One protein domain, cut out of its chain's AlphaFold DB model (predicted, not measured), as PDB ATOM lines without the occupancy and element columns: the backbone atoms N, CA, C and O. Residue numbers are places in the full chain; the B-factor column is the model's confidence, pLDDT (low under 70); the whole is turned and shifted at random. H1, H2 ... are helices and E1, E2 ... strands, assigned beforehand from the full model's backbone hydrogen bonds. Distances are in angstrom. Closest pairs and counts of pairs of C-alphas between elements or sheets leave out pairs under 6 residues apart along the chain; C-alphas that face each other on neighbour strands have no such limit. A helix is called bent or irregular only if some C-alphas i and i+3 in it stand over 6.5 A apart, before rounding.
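Overview. This is residues 121 to 260 of the 691 residues of an uncharacterized protein of Oikopleura dioica (UniProt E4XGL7). Two strongly twisted four-stranded sheets pack partly face to face along an elongated body, their edges drawn together where E4 comes close to E5 on one side and E1 to E8 on the other. The small helices H1 and H2 sit at one end, and the loops of residues 219 to 230 make the other. The printed part has 140 residues, with two named helices and eight named strands in the order E1 E2 E3 H1 E4 E5 H2 E6 E7 E8; the class is mixed. One sheet runs E2 E8 E7 E4 and is mixed, the other runs E1 E3 E6 E5 and is antiparallel. The whole is compact, with a radius of gyration of the C-alphas of 16.1 A, and spans 49 by 28 by 26 A.

Arrangement. In the first sheet, curled like part of a barrel, E8, residues 249 to 259, and E7, residues 232 to 241, form an antiparallel hairpin, with N 235 and O 254 2.8 A apart. E4, residues 159 to 167, is the antiparallel neighbour of E7, with N 160 and O 240 2.8 A apart. E2, residues 131 to 133, is parallel to E8, with N 259 and O 132 2.8 A apart. E8 pairs with E7 over residues 249 to 257 and with E2 over residues 257 to 259, a staggered pairing. In the second sheet, E3, residues 141 to 148, is antiparallel to E1, residues 121 to 123, with N 122 and O 146 2.9 A apart. E3 is also antiparallel to E6, residues 206 to 211, with N 145 and O 207 2.8 A apart. E6 is antiparallel to E5, residues 180 to 184, with N 183 and O 208 2.8 A apart. Between the sheets, the closest C-alphas of E4 and E5, those of Ser 162 and Ala 182, are 5.3 A apart; those of E1 and E8, Ile 121 and Lys 252, are 6.3 A apart. E3 and E8 are near each other. H1, residues 154 to 157, touches H2, residues 191 to 204; their closest C-alphas, of Ile 155 and Ala 191, are 5.8 A apart. H2 only grazes the second sheet with residues 201 to 204. In H2, 5 of 10 O i to N i+4 pairs are within hydrogen-bond range; H1 is too short for such a pair.

Along the chain. E1 begins at C-alpha 121 (203.945, 123.777, 233.183), and E8 ends at C-alpha 259 (195.793, 148.441, 234.078). From first to last C-alpha E8 measures 31.8 A, E7 29.3 A, E4 23.7 A, E3 21.0 A and E6 16.6 A. H2, 13.7 A long, begins at C-alpha 191 (217.528, 114.727, 218.799) and is irregular: C-alphas 199 and 202 are 8.3 A apart.

Size, cuts and confidence. The two C-alphas farthest apart, of Lys 192 and Gly 229, are 50.7 A apart. The printed part has no cut. The links E4 to E5, 12 residues, and E6 to E7, 20 residues, are long. The mean pLDDT of the printed part is 86.2; residues 126 to 129 and 168 to 175 are under 70.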
ATOM      1  N   ILE A 121     203.666 122.335 233.187       95.31
ATOM      2  CA  ILE A 121     203.945 123.777 233.183       95.31
ATOM      3  C   ILE A 121     203.758 124.387 234.577       95.31
ATOM      4  O   ILE A 121     202.662 124.379 235.157       95.31
ATOM      5  N   TYR A 122     204.814 125.047 235.039       93.81
ATOM      6  CA  TYR A 122     204.835 125.920 236.203       93.81
ATOM      7  C   TYR A 122     205.009 127.380 235.765       93.81
ATOM      8  O   TYR A 122     205.644 127.677 234.755       93.81
ATOM      9  N   VAL A 123     204.442 128.304 236.542       91.31
ATOM     10  CA  VAL A 123     204.648 129.751 236.367       91.31
ATOM     11  C   VAL A 123     205.607 130.208 237.458       91.31
ATOM     12  O   VAL A 123     205.450 129.796 238.606       91.31
ATOM     13  N   GLN A 124     206.601 131.026 237.118       87.25
ATOM     14  CA  GLN A 124     207.613 131.459 238.080       87.25
ATOM     15  C   GLN A 124     207.030 132.513 239.042       87.25
ATOM     16  O   GLN A 124     206.496 133.534 238.612       87.25
ATOM     17  N   GLU A 125     207.096 132.259 240.352       78.44
ATOM     18  CA  GLU A 125     206.542 133.144 241.391       78.44
ATOM     19  C   GLU A 125     207.578 134.174 241.881       78.44
ATOM     20  O   GLU A 125     207.929 134.226 243.057       78.44
ATOM     21  N   ASP A 126     208.058 135.034 240.978       65.38
ATOM     22  CA  ASP A 126     209.088 136.054 241.266       65.38
ATOM     23  C   ASP A 126     208.578 137.269 242.080       65.38
ATOM     24  O   ASP A 126     209.193 138.335 242.095       65.38
ATOM     25  N   GLY A 127     207.429 137.144 242.752       55.69
ATOM     26  CA  GLY A 127     206.811 138.204 243.561       55.69
ATOM     27  C   GLY A 127     206.195 139.369 242.772       55.69
ATOM     28  O   GLY A 127     205.621 140.272 243.379       55.69
ATOM     29  N   LEU A 128     206.279 139.351 241.439       54.84
ATOM     30  CA  LEU A 128     205.603 140.305 240.561       54.84
ATOM     31  C   LEU A 128     204.090 140.011 240.496       54.84
ATOM     32  O   LEU A 128     203.706 138.845 240.353       54.84
ATOM     33  N   PRO A 129     203.212 141.033 240.544       58.00
ATOM     34  CA  PRO A 129     201.833 140.855 240.115       58.00
ATOM     35  C   PRO A 129     201.823 140.521 238.619       58.00
ATOM     36  O   PRO A 129     202.546 141.135 237.834       58.00
ATOM     37  N   LYS A 130     200.994 139.554 238.215       81.12
ATOM     38  CA  LYS A 130     200.802 139.186 236.804       81.12
ATOM     39  C   LYS A 130     199.920 140.234 236.140       81.12
ATOM     40  O   LYS A 130     198.721 140.038 235.967       81.12
ATOM     41  N   SER A 131     200.510 141.390 235.873       88.12
ATOM     42  CA  SER A 131     199.792 142.531 235.336       88.12
ATOM     43  C   SER A 131     200.668 143.413 234.471       88.12
ATOM     44  O   SER A 131     201.860 143.564 234.742       88.12
ATOM     45  N   MET A 132     200.043 144.040 233.487       90.56
ATOM     46  CA  MET A 132     200.665 144.994 232.579       90.56
ATOM     47  C   MET A 132     199.874 146.297 232.563       90.56
ATOM     48  O   MET A 132     198.683 146.308 232.853       90.56
ATOM     49  N   GLU A 133     200.544 147.376 232.195       91.38
ATOM     50  CA  GLU A 133     199.887 148.574 231.677       91.38
ATOM     51  C   GLU A 133     199.445 148.288 230.233       91.38
ATOM     52  O   GLU A 133     200.138 147.559 229.508       91.38
ATOM     53  N   GLU A 134     198.317 148.841 229.804       91.19
ATOM     54  CA  GLU A 134     197.958 148.851 228.383       91.19
ATOM     55  C   GLU A 134     198.955 149.659 227.535       91.19
ATOM     56  O   GLU A 134     199.887 150.270 228.068       91.19
ATOM     57  N   ASN A 135     198.842 149.590 226.202       88.81
ATOM     58  CA  ASN A 135     199.787 150.220 225.260       88.81
ATOM     59  C   ASN A 135     201.280 149.876 225.484       88.81
ATOM     60  O   ASN A 135     202.184 150.470 224.885       88.81
ATOM     61  N   THR A 136     201.554 148.863 226.314       89.75
ATOM     62  CA  THR A 136     202.886 148.344 226.606       89.75
ATOM     63  C   THR A 136     203.618 147.996 225.312       89.75
ATOM     64  O   THR A 136     203.144 147.200 224.502       89.75
ATOM     65  N   HIS A 137     204.820 148.550 225.159       86.38
ATOM     66  CA  HIS A 137     205.703 148.258 224.035       86.38
ATOM     67  C   HIS A 137     206.073 146.768 223.939       86.38
ATOM     68  O   HIS A 137     206.094 146.048 224.941       86.38
ATOM     69  N   GLN A 138     206.429 146.334 222.729       91.31
ATOM     70  CA  GLN A 138     206.951 144.998 222.435       91.31
ATOM     71  C   GLN A 138     208.153 144.624 223.324       91.31
ATOM     72  O   GLN A 138     208.904 145.491 223.776       91.31
ATOM     73  N   ASP A 139     208.366 143.321 223.526       90.25
ATOM     74  CA  ASP A 139     209.487 142.739 224.278       90.25
ATOM     75  C   ASP A 139     209.491 143.011 225.796       90.25
ATOM     76  O   ASP A 139     210.482 142.736 226.482       90.25
ATOM     77  N   ARG A 140     208.368 143.461 226.375       91.06
ATOM     78  CA  ARG A 140     208.193 143.517 227.835       91.06
ATOM     79  C   ARG A 140     207.754 142.147 228.360       91.06
ATOM     80  O   ARG A 140     206.630 141.717 228.116       91.06
ATOM     81  N   THR A 141     208.620 141.472 229.114       91.50
ATOM     82  CA  THR A 141     208.259 140.245 229.848       91.50
ATOM     83  C   THR A 141     207.189 140.539 230.896       91.50
ATOM     84  O   THR A 141     207.391 141.399 231.753       91.50
ATOM     85  N   ILE A 142     206.078 139.798 230.856       91.44
ATOM     86  CA  ILE A 142     204.986 139.899 231.838       91.44
ATOM     87  C   ILE A 142     205.088 138.786 232.890       91.44
ATOM     88  O   ILE A 142     204.902 139.037 234.079       91.44
ATOM     89  N   PHE A 143     205.415 137.557 232.475       92.19
ATOM     90  CA  PHE A 143     205.707 136.441 233.381       92.19
ATOM     91  C   PHE A 143     206.582 135.374 232.711       92.19
ATOM     92  O   PHE A 143     206.525 135.187 231.498       92.19
ATOM     93  N   SER A 144     207.359 134.634 233.504       93.06
ATOM     94  CA  SER A 144     208.113 133.460 233.042       93.06
ATOM     95  C   SER A 144     207.357 132.155 233.319       93.06
ATOM     96  O   SER A 144     206.692 132.007 234.350       93.06
ATOM     97  N   VAL A 145     207.530 131.171 232.440       94.31
ATOM     98  CA  VAL A 145     207.086 129.782 232.618       94.31
ATOM     99  C   VAL A 145     208.263 128.820 232.511       94.31
ATOM    100  O   VAL A 145     209.235 129.087 231.805       94.31
ATOM    101  N   TYR A 146     208.169 127.677 233.186       95.00
ATOM    102  CA  TYR A 146     209.094 126.562 232.998       95.00
ATOM    103  C   TYR A 146     208.352 125.223 233.017       95.00
ATOM    104  O   TYR A 146     207.241 125.134 233.542       95.00
ATOM    105  N   ALA A 147     208.954 124.190 232.429       94.69
ATOM    106  CA  ALA A 147     208.361 122.860 232.333       94.69
ATOM    107  C   ALA A 147     209.279 121.780 232.910       94.69
ATOM    108  O   ALA A 147     210.450 121.668 232.534       94.69
ATOM    109  N   GLU A 148     208.719 120.947 233.784       93.81
ATOM    110  CA  GLU A 148     209.366 119.719 234.243       93.81
ATOM    111  C   GLU A 148     208.678 118.509 233.609       93.81
ATOM    112  O   GLU A 148     207.458 118.463 233.476       93.81
ATOM    113  N   ASP A 149     209.477 117.530 233.205       91.62
ATOM    114  CA  ASP A 149     209.042 116.313 232.525       91.62
ATOM    115  C   ASP A 149     209.780 115.129 233.173       91.62
ATOM    116  O   ASP A 149     210.953 115.264 233.545       91.62
ATOM    117  N   GLU A 150     209.113 113.987 233.358       89.75
ATOM    118  CA  GLU A 150     209.642 112.831 234.095       89.75
ATOM    119  C   GLU A 150     210.311 111.749 233.213       89.75
ATOM    120  O   GLU A 150     211.070 110.949 233.762       89.75
ATOM    121  N   ASP A 151     210.173 111.762 231.875       88.31
ATOM    122  CA  ASP A 151     210.681 110.689 230.980       88.31
ATOM    123  C   ASP A 151     212.210 110.489 231.039       88.31
ATOM    124  O   ASP A 151     212.960 111.415 231.348       88.31
ATOM    125  N   ARG A 152     212.732 109.287 230.749       81.88
ATOM    126  CA  ARG A 152     214.152 108.978 231.038       81.88
ATOM    127  C   ARG A 152     215.129 109.547 230.013       81.88
ATOM    128  O   ARG A 152     216.256 109.888 230.383       81.88
ATOM    129  N   ASP A 153     214.734 109.639 228.743       83.00
ATOM    130  CA  ASP A 153     215.565 110.262 227.708       83.00
ATOM    131  C   ASP A 153     215.464 111.795 227.771       83.00
ATOM    132  O   ASP A 153     214.387 112.374 227.897       83.00
ATOM    133  N   VAL A 154     216.606 112.468 227.643       82.50
ATOM    134  CA  VAL A 154     216.685 113.936 227.654       82.50
ATOM    135  C   VAL A 154     216.018 114.555 226.427       82.50
ATOM    136  O   VAL A 154     215.528 115.671 226.522       82.50
ATOM    137  N   ILE A 155     215.945 113.816 225.311       85.06
ATOM    138  CA  ILE A 155     215.217 114.200 224.089       85.06
ATOM    139  C   ILE A 155     213.734 114.436 224.395       85.06
ATOM    140  O   ILE A 155     213.176 115.450 223.984       85.06
ATOM    141  N   ASN A 156     213.119 113.508 225.133       88.12
ATOM    142  CA  ASN A 156     211.702 113.548 225.483       88.12
ATOM    143  C   ASN A 156     211.410 114.783 226.348       88.12
ATOM    144  O   ASN A 156     210.526 115.576 226.034       88.12
ATOM    145  N   LYS A 157     212.269 115.048 227.340       89.62
ATOM    146  CA  LYS A 157     212.149 116.204 228.241       89.62
ATOM    147  C   LYS A 157     212.212 117.587 227.572       89.62
ATOM    148  O   LYS A 157     211.719 118.538 228.183       89.62
ATOM    149  N   VAL A 158     212.837 117.761 226.398       91.25
ATOM    150  CA  VAL A 158     212.995 119.103 225.790       91.25
ATOM    151  C   VAL A 158     211.631 119.661 225.396       91.25
ATOM    152  O   VAL A 158     210.964 119.132 224.511       91.25
ATOM    153  N   THR A 159     211.230 120.757 226.033       93.56
ATOM    154  CA  THR A 159     209.900 121.356 225.881       93.56
ATOM    155  C   THR A 159     209.960 122.637 225.060       93.56
ATOM    156  O   THR A 159     210.688 123.560 225.413       93.56
ATOM    157  N   LYS A 160     209.144 122.739 224.007       94.94
ATOM    158  CA  LYS A 160     208.853 124.001 223.315       94.94
ATOM    159  C   LYS A 160     207.597 124.644 223.904       94.94
ATOM    160  O   LYS A 160     206.600 123.949 224.103       94.94
ATOM    161  N   PHE A 161     207.627 125.961 224.111       96.31
ATOM    162  CA  PHE A 161     206.449 126.741 224.501       96.31
ATOM    163  C   PHE A 161     205.797 127.466 223.317       96.31
ATOM    164  O   PHE A 161     206.447 127.816 222.330       96.31
ATOM    165  N   SER A 162     204.498 127.727 223.444       94.81
ATOM    166  CA  SER A 162     203.722 128.615 222.571       94.81
ATOM    167  C   SER A 162     202.544 129.220 223.338       94.81
ATOM    168  O   SER A 162     202.009 128.599 224.254       94.81
ATOM    169  N   VAL A 163     202.106 130.423 222.963       94.56
ATOM    170  CA  VAL A 163     200.822 130.977 223.422       94.56
ATOM    171  C   VAL A 163     199.762 130.595 222.389       94.56
ATOM    172  O   VAL A 163     199.921 130.902 221.209       94.56
ATOM    173  N   ILE A 164     198.712 129.880 222.803       92.12
ATOM    174  CA  ILE A 164     197.725 129.288 221.877       92.12
ATOM    175  C   ILE A 164     196.385 130.028 221.843       92.12
ATOM    176  O   ILE A 164     195.689 129.982 220.828       92.12
ATOM    177  N   SER A 165     196.033 130.738 222.912       90.44
ATOM    178  CA  SER A 165     194.893 131.655 222.952       90.44
ATOM    179  C   SER A 165     195.059 132.690 224.062       90.44
ATOM    180  O   SER A 165     195.747 132.451 225.055       90.44
ATOM    181  N   CYS A 166     194.423 133.846 223.882       87.31
ATOM    182  CA  CYS A 166     194.233 134.847 224.926       87.31
ATOM    183  C   CYS A 166     192.770 135.269 224.924       87.31
ATOM    184  O   CYS A 166     192.250 135.684 223.889       87.31
ATOM    185  N   LEU A 167     192.099 135.106 226.063       79.88
ATOM    186  CA  LEU A 167     190.651 135.261 226.171       79.88
ATOM    187  C   LEU A 167     190.306 136.345 227.199       79.88
ATOM    188  O   LEU A 167     190.757 136.269 228.336       79.88
ATOM    189  N   SER A 168     189.438 137.296 226.850       69.81
ATOM    190  CA  SER A 168     188.819 138.209 227.831       69.81
ATOM    191  C   SER A 168     187.773 137.511 228.717       69.81
ATOM    192  O   SER A 168     187.391 138.028 229.765       69.81
ATOM    193  N   LYS A 169     187.304 136.318 228.315       66.25
ATOM    194  CA  LYS A 169     186.258 135.536 228.993       66.25
ATOM    195  C   LYS A 169     186.594 134.042 229.060       66.25
ATOM    196  O   LYS A 169     187.050 133.486 228.056       66.25
ATOM    197  N   PRO A 170     186.273 133.357 230.171       56.44
ATOM    198  CA  PRO A 170     186.513 131.929 230.300       56.44
ATOM    199  C   PRO A 170     185.529 131.168 229.401       56.44
ATOM    200  O   PRO A 170     184.330 131.448 229.387       56.44
ATOM    201  N   GLY A 171     186.036 130.219 228.611       57.19
ATOM    202  CA  GLY A 171     185.230 129.454 227.651       57.19
ATOM    203  C   GLY A 171     184.942 130.152 226.313       57.19
ATOM    204  O   GLY A 171     184.212 129.591 225.495       57.19
ATOM    205  N   SER A 172     185.521 131.330 226.046       63.75
ATOM    206  CA  SER A 172     185.606 131.853 224.674       63.75
ATOM    207  C   SER A 172     186.527 130.968 223.821       63.75
ATOM    208  O   SER A 172     187.529 130.454 224.315       63.75
ATOM    209  N   THR A 173     186.214 130.784 222.536       56.31
ATOM    210  CA  THR A 173     186.996 129.936 221.615       56.31
ATOM    211  C   THR A 173     187.605 130.735 220.460       56.31
ATOM    212  O   THR A 173     187.477 130.350 219.297       56.31
ATOM    213  N   SER A 174     188.266 131.855 220.763       58.38
ATOM    214  CA  SER A 174     189.183 132.508 219.822       58.38
ATOM    215  C   SER A 174     190.507 131.736 219.760       58.38
ATOM    216  O   SER A 174     191.184 131.539 220.768       58.38
ATOM    217  N   SER A 175     190.876 131.277 218.563       64.38
ATOM    218  CA  SER A 175     192.161 130.622 218.306       64.38
ATOM    219  C   SER A 175     193.263 131.659 218.086       64.38
ATOM    220  O   SER A 175     193.139 132.489 217.184       64.38
ATOM    221  N   GLY A 176     194.360 131.557 218.836       76.56
ATOM    222  CA  GLY A 176     195.508 132.458 218.752       76.56
ATOM    223  C   GLY A 176     195.501 133.571 219.803       76.56
ATOM    224  O   GLY A 176     194.474 133.920 220.385       76.56
ATOM    225  N   CYS A 177     196.686 134.126 220.044       86.94
ATOM    226  CA  CYS A 177     196.903 135.309 220.866       86.94
ATOM    227  C   CYS A 177     197.792 136.281 220.081       86.94
ATOM    228  O   CYS A 177     198.935 135.927 219.801       86.94
ATOM    229  N   PRO A 178     197.304 137.469 219.689       89.50
ATOM    230  CA  PRO A 178     198.116 138.420 218.936       89.50
ATOM    231  C   PRO A 178     198.972 139.317 219.838       89.50
ATOM    232  O   PRO A 178     199.912 139.918 219.336       89.50
ATOM    233  N   TYR A 179     198.668 139.391 221.140       91.44
ATOM    234  CA  TYR A 179     199.266 140.325 222.106       91.44
ATOM    235  C   TYR A 179     200.508 139.788 222.834       91.44
ATOM    236  O   TYR A 179     201.319 140.574 223.323       91.44
ATOM    237  N   PHE A 180     200.662 138.461 222.930       93.56
ATOM    238  CA  PHE A 180     201.763 137.821 223.656       93.56
ATOM    239  C   PHE A 180     202.402 136.688 222.856       93.56
ATOM    240  O   PHE A 180     201.702 135.870 222.256       93.56
ATOM    241  N   GLU A 181     203.726 136.581 222.939       94.38
ATOM    242  CA  GLU A 181     204.502 135.461 222.404       94.38
ATOM    243  C   GLU A 181     205.368 134.799 223.488       94.38
ATOM    244  O   GLU A 181     205.671 135.390 224.525       94.38
ATOM    245  N   ALA A 182     205.755 133.541 223.256       95.06
ATOM    246  CA  ALA A 182     206.632 132.789 224.152       95.06
ATOM    247  C   ALA A 182     208.085 132.899 223.669       95.06
ATOM    248  O   ALA A 182     208.482 132.245 222.702       95.06
ATOM    249  N   LYS A 183     208.881 133.725 224.349       94.81
ATOM    250  CA  LYS A 183     210.286 133.980 224.031       94.81
ATOM    251  C   LYS A 183     211.173 132.983 224.772       94.81
ATOM    252  O   LYS A 183     211.273 132.996 225.996       94.81
ATOM    253  N   GLN A 184     211.790 132.088 224.012       93.88
ATOM    254  CA  GLN A 184     212.554 130.942 224.504       93.88
ATOM    255  C   GLN A 184     213.997 131.003 223.976       93.88
ATOM    256  O   GLN A 184     214.264 131.648 222.960       93.88
ATOM    257  N   MET A 185     214.938 130.341 224.657       90.19
ATOM    258  CA  MET A 185     216.281 130.119 224.106       90.19
ATOM    259  C   MET A 185     216.195 129.282 222.817       90.19
ATOM    260  O   MET A 185     215.305 128.444 222.682       90.19
ATOM    261  N   GLU A 186     217.110 129.511 221.872       88.56
ATOM    262  CA  GLU A 186     217.146 128.785 220.596       88.56
ATOM    263  C   GLU A 186     217.224 127.267 220.837       88.56
ATOM    264  O   GLU A 186     218.137 126.773 221.501       88.56
ATOM    265  N   LEU A 187     216.218 126.541 220.344       87.94
ATOM    266  CA  LEU A 187     216.065 125.112 220.592       87.94
ATOM    267  C   LEU A 187     216.858 124.281 219.579       87.94
ATOM    268  O   LEU A 187     216.914 124.590 218.391       87.94
ATOM    269  N   CYS A 188     217.415 123.174 220.061       86.69
ATOM    270  CA  CYS A 188     218.077 122.154 219.258       86.69
ATOM    271  C   CYS A 188     217.205 121.629 218.098       86.69
ATOM    272  O   CYS A 188     216.081 121.167 218.288       86.69
ATOM    273  N   ASN A 189     217.767 121.607 216.889       85.75
ATOM    274  CA  ASN A 189     217.064 121.293 215.640       85.75
ATOM    275  C   ASN A 189     216.749 119.797 215.471       85.75
ATOM    276  O   ASN A 189     216.005 119.401 214.573       85.75
ATOM    277  N   ASN A 190     217.404 118.937 216.252       83.12
ATOM    278  CA  ASN A 190     217.314 117.486 216.138       83.12
ATOM    279  C   ASN A 190     217.730 116.792 217.443       83.12
ATOM    280  O   ASN A 190     218.515 117.322 218.225       83.12
ATOM    281  N   ALA A 191     217.274 115.551 217.618       79.56
ATOM    282  CA  ALA A 191     217.528 114.727 218.799       79.56
ATOM    283  C   ALA A 191     219.003 114.673 219.258       79.56
ATOM    284  O   ALA A 191     219.263 114.781 220.454       79.56
ATOM    285  N   LYS A 192     219.978 114.555 218.340       81.19
ATOM    286  CA  LYS A 192     221.409 114.489 218.700       81.19
ATOM    287  C   LYS A 192     221.910 115.817 219.272       81.19
ATOM    288  O   LYS A 192     222.652 115.821 220.248       81.19
ATOM    289  N   GLU A 193     221.502 116.933 218.676       84.69
ATOM    290  CA  GLU A 193     221.824 118.269 219.185       84.69
ATOM    291  C   GLU A 193     221.199 118.495 220.573       84.69
ATOM    292  O   GLU A 193     221.854 119.028 221.464       84.69
ATOM    293  N   CYS A 194     219.983 117.992 220.803       81.12
ATOM    294  CA  CYS A 194     219.340 118.038 222.117       81.12
ATOM    295  C   CYS A 194     220.073 117.198 223.178       81.12
ATOM    296  O   CYS A 194     220.191 117.634 224.320       81.12
ATOM    297  N   GLU A 195     220.613 116.026 222.819       80.44
ATOM    298  CA  GLU A 195     221.469 115.238 223.722       80.44
ATOM    299  C   GLU A 195     222.764 115.975 224.098       80.44
ATOM    300  O   GLU A 195     223.219 115.873 225.237       80.44
ATOM    301  N   GLU A 196     223.343 116.743 223.172       83.12
ATOM    302  CA  GLU A 196     224.550 117.545 223.413       83.12
ATOM    303  C   GLU A 196     224.261 118.787 224.274       83.12
ATOM    304  O   GLU A 196     225.048 119.118 225.162       83.12
ATOM    305  N   GLN A 197     223.104 119.434 224.086       79.62
ATOM    306  CA  GLN A 197     222.669 120.594 224.878       79.62
ATOM    307  C   GLN A 197     222.059 120.232 226.252       79.62
ATOM    308  O   GLN A 197     221.861 121.119 227.086       79.62
ATOM    309  N   ALA A 198     221.795 118.949 226.535       71.31
ATOM    310  CA  ALA A 198     221.039 118.479 227.705       71.31
ATOM    311  C   ALA A 198     221.587 118.897 229.089       71.31
ATOM    312  O   ALA A 198     220.870 118.809 230.085       71.31
ATOM    313  N   GLN A 199     222.830 119.384 229.180       75.50
ATOM    314  CA  GLN A 199     223.374 119.966 230.416       75.50
ATOM    315  C   GLN A 199     222.606 121.223 230.864       75.50
ATOM    316  O   GLN A 199     222.477 121.465 232.063       75.50
ATOM    317  N   ASN A 200     222.041 121.978 229.915       82.44
ATOM    318  CA  ASN A 200     221.308 123.223 230.156       82.44
ATOM    319  C   ASN A 200     219.781 123.035 230.121       82.44
ATOM    320  O   ASN A 200     219.048 124.000 229.918       82.44
ATOM    321  N   ILE A 201     219.271 121.808 230.309       84.44
ATOM    322  CA  ILE A 201     217.854 121.491 230.055       84.44
ATOM    323  C   ILE A 201     216.851 122.317 230.881       84.44
ATOM    324  O   ILE A 201     215.733 122.535 230.433       84.44
ATOM    325  N   LYS A 202     217.254 122.848 232.044       87.38
ATOM    326  CA  LYS A 202     216.425 123.771 232.841       87.38
ATOM    327  C   LYS A 202     216.236 125.144 232.189       87.38
ATOM    328  O   LYS A 202     215.152 125.701 232.280       87.38
ATOM    329  N   GLU A 203     217.266 125.651 231.517       87.69
ATOM    330  CA  GLU A 203     217.211 126.918 230.779       87.69
ATOM    331  C   GLU A 203     216.554 126.722 229.403       87.69
ATOM    332  O   GLU A 203     215.847 127.604 228.929       87.69
ATOM    333  N   LEU A 204     216.734 125.549 228.774       88.81
ATOM    334  CA  LEU A 204     215.980 125.172 227.570       88.81
ATOM    335  C   LEU A 204     214.480 125.074 227.865       88.81
ATOM    336  O   LEU A 204     213.683 125.629 227.120       88.81
ATOM    337  N   ASN A 205     214.084 124.430 228.967       93.56
ATOM    338  CA  ASN A 205     212.683 124.290 229.377       93.56
ATOM    339  C   ASN A 205     212.122 125.530 230.108       93.56
ATOM    340  O   ASN A 205     211.145 125.401 230.850       93.56
ATOM    341  N   LYS A 206     212.690 126.724 229.895       93.94
ATOM    342  CA  LYS A 206     212.136 128.006 230.350       93.94
ATOM    343  C   LYS A 206     211.779 128.893 229.153       93.94
ATOM    344  O   LYS A 206     212.543 128.986 228.197       93.94
ATOM    345  N   ALA A 207     210.650 129.594 229.241       94.94
ATOM    346  CA  ALA A 207     210.298 130.681 228.332       94.94
ATOM    347  C   ALA A 207     209.743 131.890 229.097       94.94
ATOM    348  O   ALA A 207     209.082 131.749 230.128       94.94
ATOM    349  N   ASP A 208     209.989 133.077 228.561       94.00
ATOM    350  CA  ASP A 208     209.418 134.336 229.026       94.00
ATOM    351  C   ASP A 208     208.233 134.703 228.127       94.00
ATOM    352  O   ASP A 208     208.358 134.724 226.904       94.00
ATOM    353  N   ILE A 209     207.070 134.982 228.716       94.00
ATOM    354  CA  ILE A 209     205.905 135.469 227.975       94.00
ATOM    355  C   ILE A 209     206.023 136.990 227.867       94.00
ATOM    356  O   ILE A 209     205.995 137.698 228.880       94.00
ATOM    357  N   VAL A 210     206.203 137.475 226.638       93.38
ATOM    358  CA  VAL A 210     206.478 138.883 226.309       93.38
ATOM    359  C   VAL A 210     205.366 139.468 225.447       93.38
ATOM    360  O   VAL A 210     204.679 138.737 224.734       93.38
ATOM    361  N   THR A 211     205.200 140.786 225.489       93.00
ATOM    362  CA  THR A 211     204.308 141.522 224.584       93.00
ATOM    363  C   THR A 211     204.833 141.556 223.151       93.00
ATOM    364  O   THR A 211     206.036 141.680 222.913       93.00
ATOM    365  N   THR A 212     203.917 141.474 222.186       92.44
ATOM    366  CA  THR A 212     204.204 141.606 220.750       92.44
ATOM    367  C   THR A 212     204.178 143.079 220.312       92.44
ATOM    368  O   THR A 212     204.164 143.997 221.130       92.44
ATOM    369  N   ASN A 213     204.177 143.323 219.000       89.25
ATOM    370  CA  ASN A 213     203.947 144.640 218.411       89.25
ATOM    371  C   ASN A 213     202.473 145.095 218.434       89.25
ATOM    372  O   ASN A 213     202.207 146.224 218.025       89.25
ATOM    373  N   LEU A 214     201.524 144.249 218.858       89.44
ATOM    374  CA  LEU A 214     200.127 144.640 219.031       89.44
ATOM    375  C   LEU A 214     199.859 144.946 220.506       89.44
ATOM    376  O   LEU A 214     199.886 144.049 221.350       89.44
ATOM    377  N   ALA A 215     199.569 146.213 220.795       87.25
ATOM    378  CA  ALA A 215     199.130 146.653 222.111       87.25
ATOM    379  C   ALA A 215     197.837 145.942 222.544       87.25
ATOM    380  O   ALA A 215     196.963 145.657 221.724       87.25
ATOM    381  N   VAL A 216     197.718 145.701 223.849       90.38
ATOM    382  CA  VAL A 216     196.408 145.541 224.488       90.38
ATOM    383  C   VAL A 216     195.870 146.943 224.773       90.38
ATOM    384  O   VAL A 216     196.647 147.811 225.170       90.38
ATOM    385  N   ASP A 217     194.573 147.104 224.557       89.00
ATOM    386  CA  ASP A 217     193.730 148.294 224.716       89.00
ATOM    387  C   ASP A 217     192.709 147.919 225.806       89.00
ATOM    388  O   ASP A 217     192.130 146.828 225.751       89.00
ATOM    389  N   TYR A 218     192.607 148.707 226.877       90.81
ATOM    390  CA  TYR A 218     191.838 148.351 228.073       90.81
ATOM    391  C   TYR A 218     190.332 148.456 227.807       90.81
ATOM    392  O   TYR A 218     189.558 147.640 228.315       90.81
ATOM    393  N   GLU A 219     189.907 149.384 226.958       88.25
ATOM    394  CA  GLU A 219     188.516 149.716 226.613       88.25
ATOM    395  C   GLU A 219     187.802 148.521 226.005       88.25
ATOM    396  O   GLU A 219     186.730 148.134 226.478       88.25
ATOM    397  N   SER A 220     188.451 147.863 225.045       86.50
ATOM    398  CA  SER A 220     187.963 146.646 224.395       86.50
ATOM    399  C   SER A 220     187.922 145.405 225.298       86.50
ATOM    400  O   SER A 220     187.313 144.396 224.918       86.50
ATOM    401  N   LEU A 221     188.526 145.437 226.493       87.06
ATOM    402  CA  LEU A 221     188.456 144.331 227.447       87.06
ATOM    403  C   LEU A 221     187.157 144.349 228.266       87.06
ATOM    404  O   LEU A 221     186.622 145.381 228.667       87.06
ATOM    405  N   GLU A 222     186.690 143.153 228.614       80.81
ATOM    406  CA  GLU A 222     185.551 142.955 229.510       80.81
ATOM    407  C   GLU A 222     186.014 142.508 230.906       80.81
ATOM    408  O   GLU A 222     187.098 141.942 231.071       80.81
ATOM    409  N   GLN A 223     185.182 142.732 231.929       79.75
ATOM    410  CA  GLN A 223     185.454 142.210 233.273       79.75
ATOM    411  C   GLN A 223     185.262 140.689 233.320       79.75
ATOM    412  O   GLN A 223     184.253 140.155 232.848       79.75
ATOM    413  N   HIS A 224     186.213 139.989 233.935       76.88
ATOM    414  CA  HIS A 224     186.197 138.529 234.024       76.88
ATOM    415  C   HIS A 224     185.383 138.053 235.245       76.88
ATOM    416  O   HIS A 224     185.576 138.595 236.336       76.88
ATOM    417  N   PRO A 225     184.515 137.022 235.130       78.25
ATOM    418  CA  PRO A 225     183.645 136.582 236.230       78.25
ATOM    419  C   PRO A 225     184.384 136.250 237.535       78.25
ATOM    420  O   PRO A 225     183.914 136.599 238.616       78.25
ATOM    421  N   ASP A 226     185.554 135.615 237.430       78.50
ATOM    422  CA  ASP A 226     186.384 135.219 238.577       78.50
ATOM    423  C   ASP A 226     187.305 136.343 239.107       78.50
ATOM    424  O   ASP A 226     187.933 136.186 240.156       78.50
ATOM    425  N   HIS A 227     187.370 137.489 238.415       77.00
ATOM    426  CA  HIS A 227     188.185 138.657 238.778       77.00
ATOM    427  C   HIS A 227     187.333 139.947 238.789       77.00
ATOM    428  O   HIS A 227     187.556 140.855 237.987       77.00
ATOM    429  N   PRO A 228     186.327 140.044 239.683       75.25
ATOM    430  CA  PRO A 228     185.377 141.155 239.700       75.25
ATOM    431  C   PRO A 228     186.072 142.502 239.939       75.25
ATOM    432  O   PRO A 228     186.871 142.642 240.865       75.25
ATOM    433  N   GLY A 229     185.734 143.504 239.121       79.38
ATOM    434  CA  GLY A 229     186.363 144.826 239.171       79.38
ATOM    435  C   GLY A 229     187.763 144.895 238.549       79.38
ATOM    436  O   GLY A 229     188.462 145.876 238.777       79.38
ATOM    437  N   GLN A 230     188.184 143.884 237.779       83.62
ATOM    438  CA  GLN A 230     189.404 143.919 236.966       83.62
ATOM    439  C   GLN A 230     189.094 143.514 235.518       83.62
ATOM    440  O   GLN A 230     188.365 142.547 235.280       83.62
ATOM    441  N   LYS A 231     189.675 144.233 234.551       89.12
ATOM    442  CA  LYS A 231     189.791 143.775 233.159       89.12
ATOM    443  C   LYS A 231     191.126 143.034 232.972       89.12
ATOM    444  O   LYS A 231     192.058 143.185 233.768       89.12
ATOM    445  N   GLY A 232     191.232 142.213 231.932       89.75
ATOM    446  CA  GLY A 232     192.461 141.478 231.639       89.75
ATOM    447  C   GLY A 232     192.286 140.355 230.624       89.75
ATOM    448  O   GLY A 232     191.258 140.258 229.952       89.75
ATOM    449  N   LEU A 233     193.305 139.502 230.526       90.00
ATOM    450  CA  LEU A 233     193.366 138.389 229.583       90.00
ATOM    451  C   LEU A 233     193.756 137.086 230.287       90.00
ATOM    452  O   LEU A 233     194.754 137.011 231.006       90.00
ATOM    453  N   LEU A 234     193.001 136.023 230.014       89.19
ATOM    454  CA  LEU A 234     193.367 134.650 230.334       89.19
ATOM    455  C   LEU A 234     194.289 134.126 229.226       89.19
ATOM    456  O   LEU A 234     193.834 133.764 228.140       89.19
ATOM    457  N   VAL A 235     195.594 134.135 229.493       91.69
ATOM    458  CA  VAL A 235     196.649 133.691 228.574       91.69
ATOM    459  C   VAL A 235     196.814 132.180 228.695       91.69
ATOM    460  O   VAL A 235     197.118 131.673 229.775       91.69
ATOM    461  N   VAL A 236     196.635 131.449 227.595       92.19
ATOM    462  CA  VAL A 236     196.788 129.989 227.560       92.19
ATOM    463  C   VAL A 236     198.112 129.631 226.896       92.19
ATOM    464  O   VAL A 236     198.295 129.794 225.686       92.19
ATOM    465  N   VAL A 237     199.046 129.130 227.703       94.38
ATOM    466  CA  VAL A 237     200.371 128.677 227.269       94.38
ATOM    467  C   VAL A 237     200.346 127.164 227.069       94.38
ATOM    468  O   VAL A 237     199.907 126.436 227.957       94.38
ATOM    469  N   GLN A 238     200.839 126.680 225.930       95.25
ATOM    470  CA  GLN A 238     201.067 125.262 225.659       95.25
ATOM    471  C   GLN A 238     202.549 124.911 225.852       95.25
ATOM    472  O   GLN A 238     203.435 125.686 225.489       95.25
ATOM    473  N   ALA A 239     202.800 123.716 226.380       96.25
ATOM    474  CA  ALA A 239     204.089 123.033 226.373       96.25
ATOM    475  C   ALA A 239     203.973 121.778 225.504       96.25
ATOM    476  O   ALA A 239     203.019 121.021 225.663       96.25
ATOM    477  N   LEU A 240     204.933 121.552 224.610       95.25
ATOM    478  CA  LEU A 240     204.984 120.414 223.686       95.25
ATOM    479  C   LEU A 240     206.400 119.821 223.693       95.25
ATOM    480  O   LEU A 240     207.367 120.574 223.546       95.25
ATOM    481  N   ASN A 241     206.549 118.497 223.821       92.75
ATOM    482  CA  ASN A 241     207.869 117.861 223.692       92.75
ATOM    483  C   ASN A 241     208.412 118.110 222.265       92.75
ATOM    484  O   ASN A 241     207.779 117.740 221.278       92.75
ATOM    485  N   HIS A 242     209.562 118.776 222.125       90.50
ATOM    486  CA  HIS A 242     209.972 119.391 220.856       90.50
ATOM    487  C   HIS A 242     210.449 118.383 219.800       90.50
ATOM    488  O   HIS A 242     210.133 118.528 218.618       90.50
ATOM    489  N   VAL A 243     211.229 117.390 220.230       87.44
ATOM    490  CA  VAL A 243     211.943 116.422 219.371       87.44
ATOM    491  C   VAL A 243     211.621 114.961 219.720       87.44
ATOM    492  O   VAL A 243     212.274 114.040 219.226       87.44
ATOM    493  N   ALA A 244     210.621 114.745 220.576       86.00
ATOM    494  CA  ALA A 244     210.120 113.423 220.923       86.00
ATOM    495  C   ALA A 244     209.466 112.731 219.714       86.00
ATOM    496  O   ALA A 244     208.875 113.377 218.849       86.00
ATOM    497  N   LEU A 245     209.534 111.396 219.671       83.56
ATOM    498  CA  LEU A 245     208.923 110.596 218.598       83.56
ATOM    499  C   LEU A 245     207.389 110.491 218.703       83.56
ATOM    500  O   LEU A 245     206.738 110.231 217.695       83.56
ATOM    501  N   ASP A 246     206.837 110.683 219.903       87.19
ATOM    502  CA  ASP A 246     205.396 110.693 220.196       87.19
ATOM    503  C   ASP A 246     205.085 111.856 221.165       87.19
ATOM    504  O   ASP A 246     204.946 111.651 222.376       87.19
ATOM    505  N   PRO A 247     205.138 113.111 220.674       90.19
ATOM    506  CA  PRO A 247     205.216 114.291 221.526       90.19
ATOM    507  C   PRO A 247     203.904 114.537 222.277       90.19
ATOM    508  O   PRO A 247     202.860 114.790 221.674       90.19
ATOM    509  N   GLN A 248     203.978 114.515 223.606       94.12
ATOM    510  CA  GLN A 248     202.872 114.903 224.472       94.12
ATOM    511  C   GLN A 248     202.824 116.427 224.627       94.12
ATOM    512  O   GLN A 248     203.786 117.150 224.346       94.12
ATOM    513  N   SER A 249     201.677 116.937 225.077       94.75
ATOM    514  CA  SER A 249     201.534 118.355 225.406       94.75
ATOM    515  C   SER A 249     200.618 118.589 226.599       94.75
ATOM    516  O   SER A 249     199.724 117.792 226.885       94.75
ATOM    517  N   SER A 250     200.835 119.712 227.276       95.69
ATOM    518  CA  SER A 250     199.935 120.248 228.295       95.69
ATOM    519  C   SER A 250     199.644 121.721 228.027       95.69
ATOM    520  O   SER A 250     200.303 122.364 227.206       95.69
ATOM    521  N   ILE A 251     198.637 122.252 228.722       94.19
ATOM    522  CA  ILE A 251     198.277 123.669 228.686       94.19
ATOM    523  C   ILE A 251     198.220 124.243 230.101       94.19
ATOM    524  O   ILE A 251     197.905 123.538 231.064       94.19
ATOM    525  N   LYS A 252     198.506 125.538 230.219       92.69
ATOM    526  CA  LYS A 252     198.406 126.308 231.454       92.69
ATOM    527  C   LYS A 252     197.719 127.632 231.183       92.69
ATOM    528  O   LYS A 252     198.201 128.437 230.392       92.69
ATOM    529  N   GLU A 253     196.619 127.852 231.883       90.50
ATOM    530  CA  GLU A 253     195.903 129.121 231.880       90.50
ATOM    531  C   GLU A 253     196.517 130.051 232.935       90.50
ATOM    532  O   GLU A 253     196.816 129.633 234.063       90.50
ATOM    533  N   VAL A 254     196.750 131.306 232.558       89.88
ATOM    534  CA  VAL A 254     197.364 132.335 233.398       89.88
ATOM    535  C   VAL A 254     196.592 133.634 233.218       89.88
ATOM    536  O   VAL A 254     196.605 134.223 232.143       89.88
ATOM    537  N   TRP A 255     195.922 134.093 234.275       88.50
ATOM    538  CA  TRP A 255     195.305 135.416 234.273       88.50
ATOM    539  C   TRP A 255     196.373 136.515 234.311       88.50
ATOM    540  O   TRP A 255     197.288 136.464 235.142       88.50
ATOM    541  N   VAL A 256     196.225 137.501 233.426       91.00
ATOM    542  CA  VAL A 256     196.993 138.747 233.387       91.00
ATOM    543  C   VAL A 256     196.018 139.912 233.527       91.00
ATOM    544  O   VAL A 256     195.201 140.143 232.637       91.00
ATOM    545  N   THR A 257     196.106 140.655 234.628       90.06
ATOM    546  CA  THR A 257     195.327 141.891 234.821       90.06
ATOM    547  C   THR A 257     195.927 143.009 233.968       90.06
ATOM    548  O   THR A 257     197.143 143.198 233.967       90.06
ATOM    549  N   VAL A 258     195.092 143.765 233.262       92.25
ATOM    550  CA  VAL A 258     195.534 144.959 232.524       92.25
ATOM    551  C   VAL A 258     195.125 146.191 233.322       92.25
ATOM    552  O   VAL A 258     194.008 146.241 233.839       92.25
ATOM    553  N   HIS A 259     196.044 147.144 233.458       90.38
ATOM    554  CA  HIS A 259     195.793 148.441 234.078       90.38
ATOM    555  C   HIS A 259     195.580 149.502 233.001       90.38
ATOM    556  O   HIS A 259     196.446 149.687 232.143       90.38
ATOM    557  N   ASP A 260     194.440 150.168 233.142       90.38
ATOM    558  CA  ASP A 260     194.037 151.475 232.617       90.38
ATOM    559  C   ASP A 260     195.192 152.501 232.646       90.38
ATOM    560  O   ASP A 260     195.784 152.739 233.709       90.38
TER     561      ASP A 260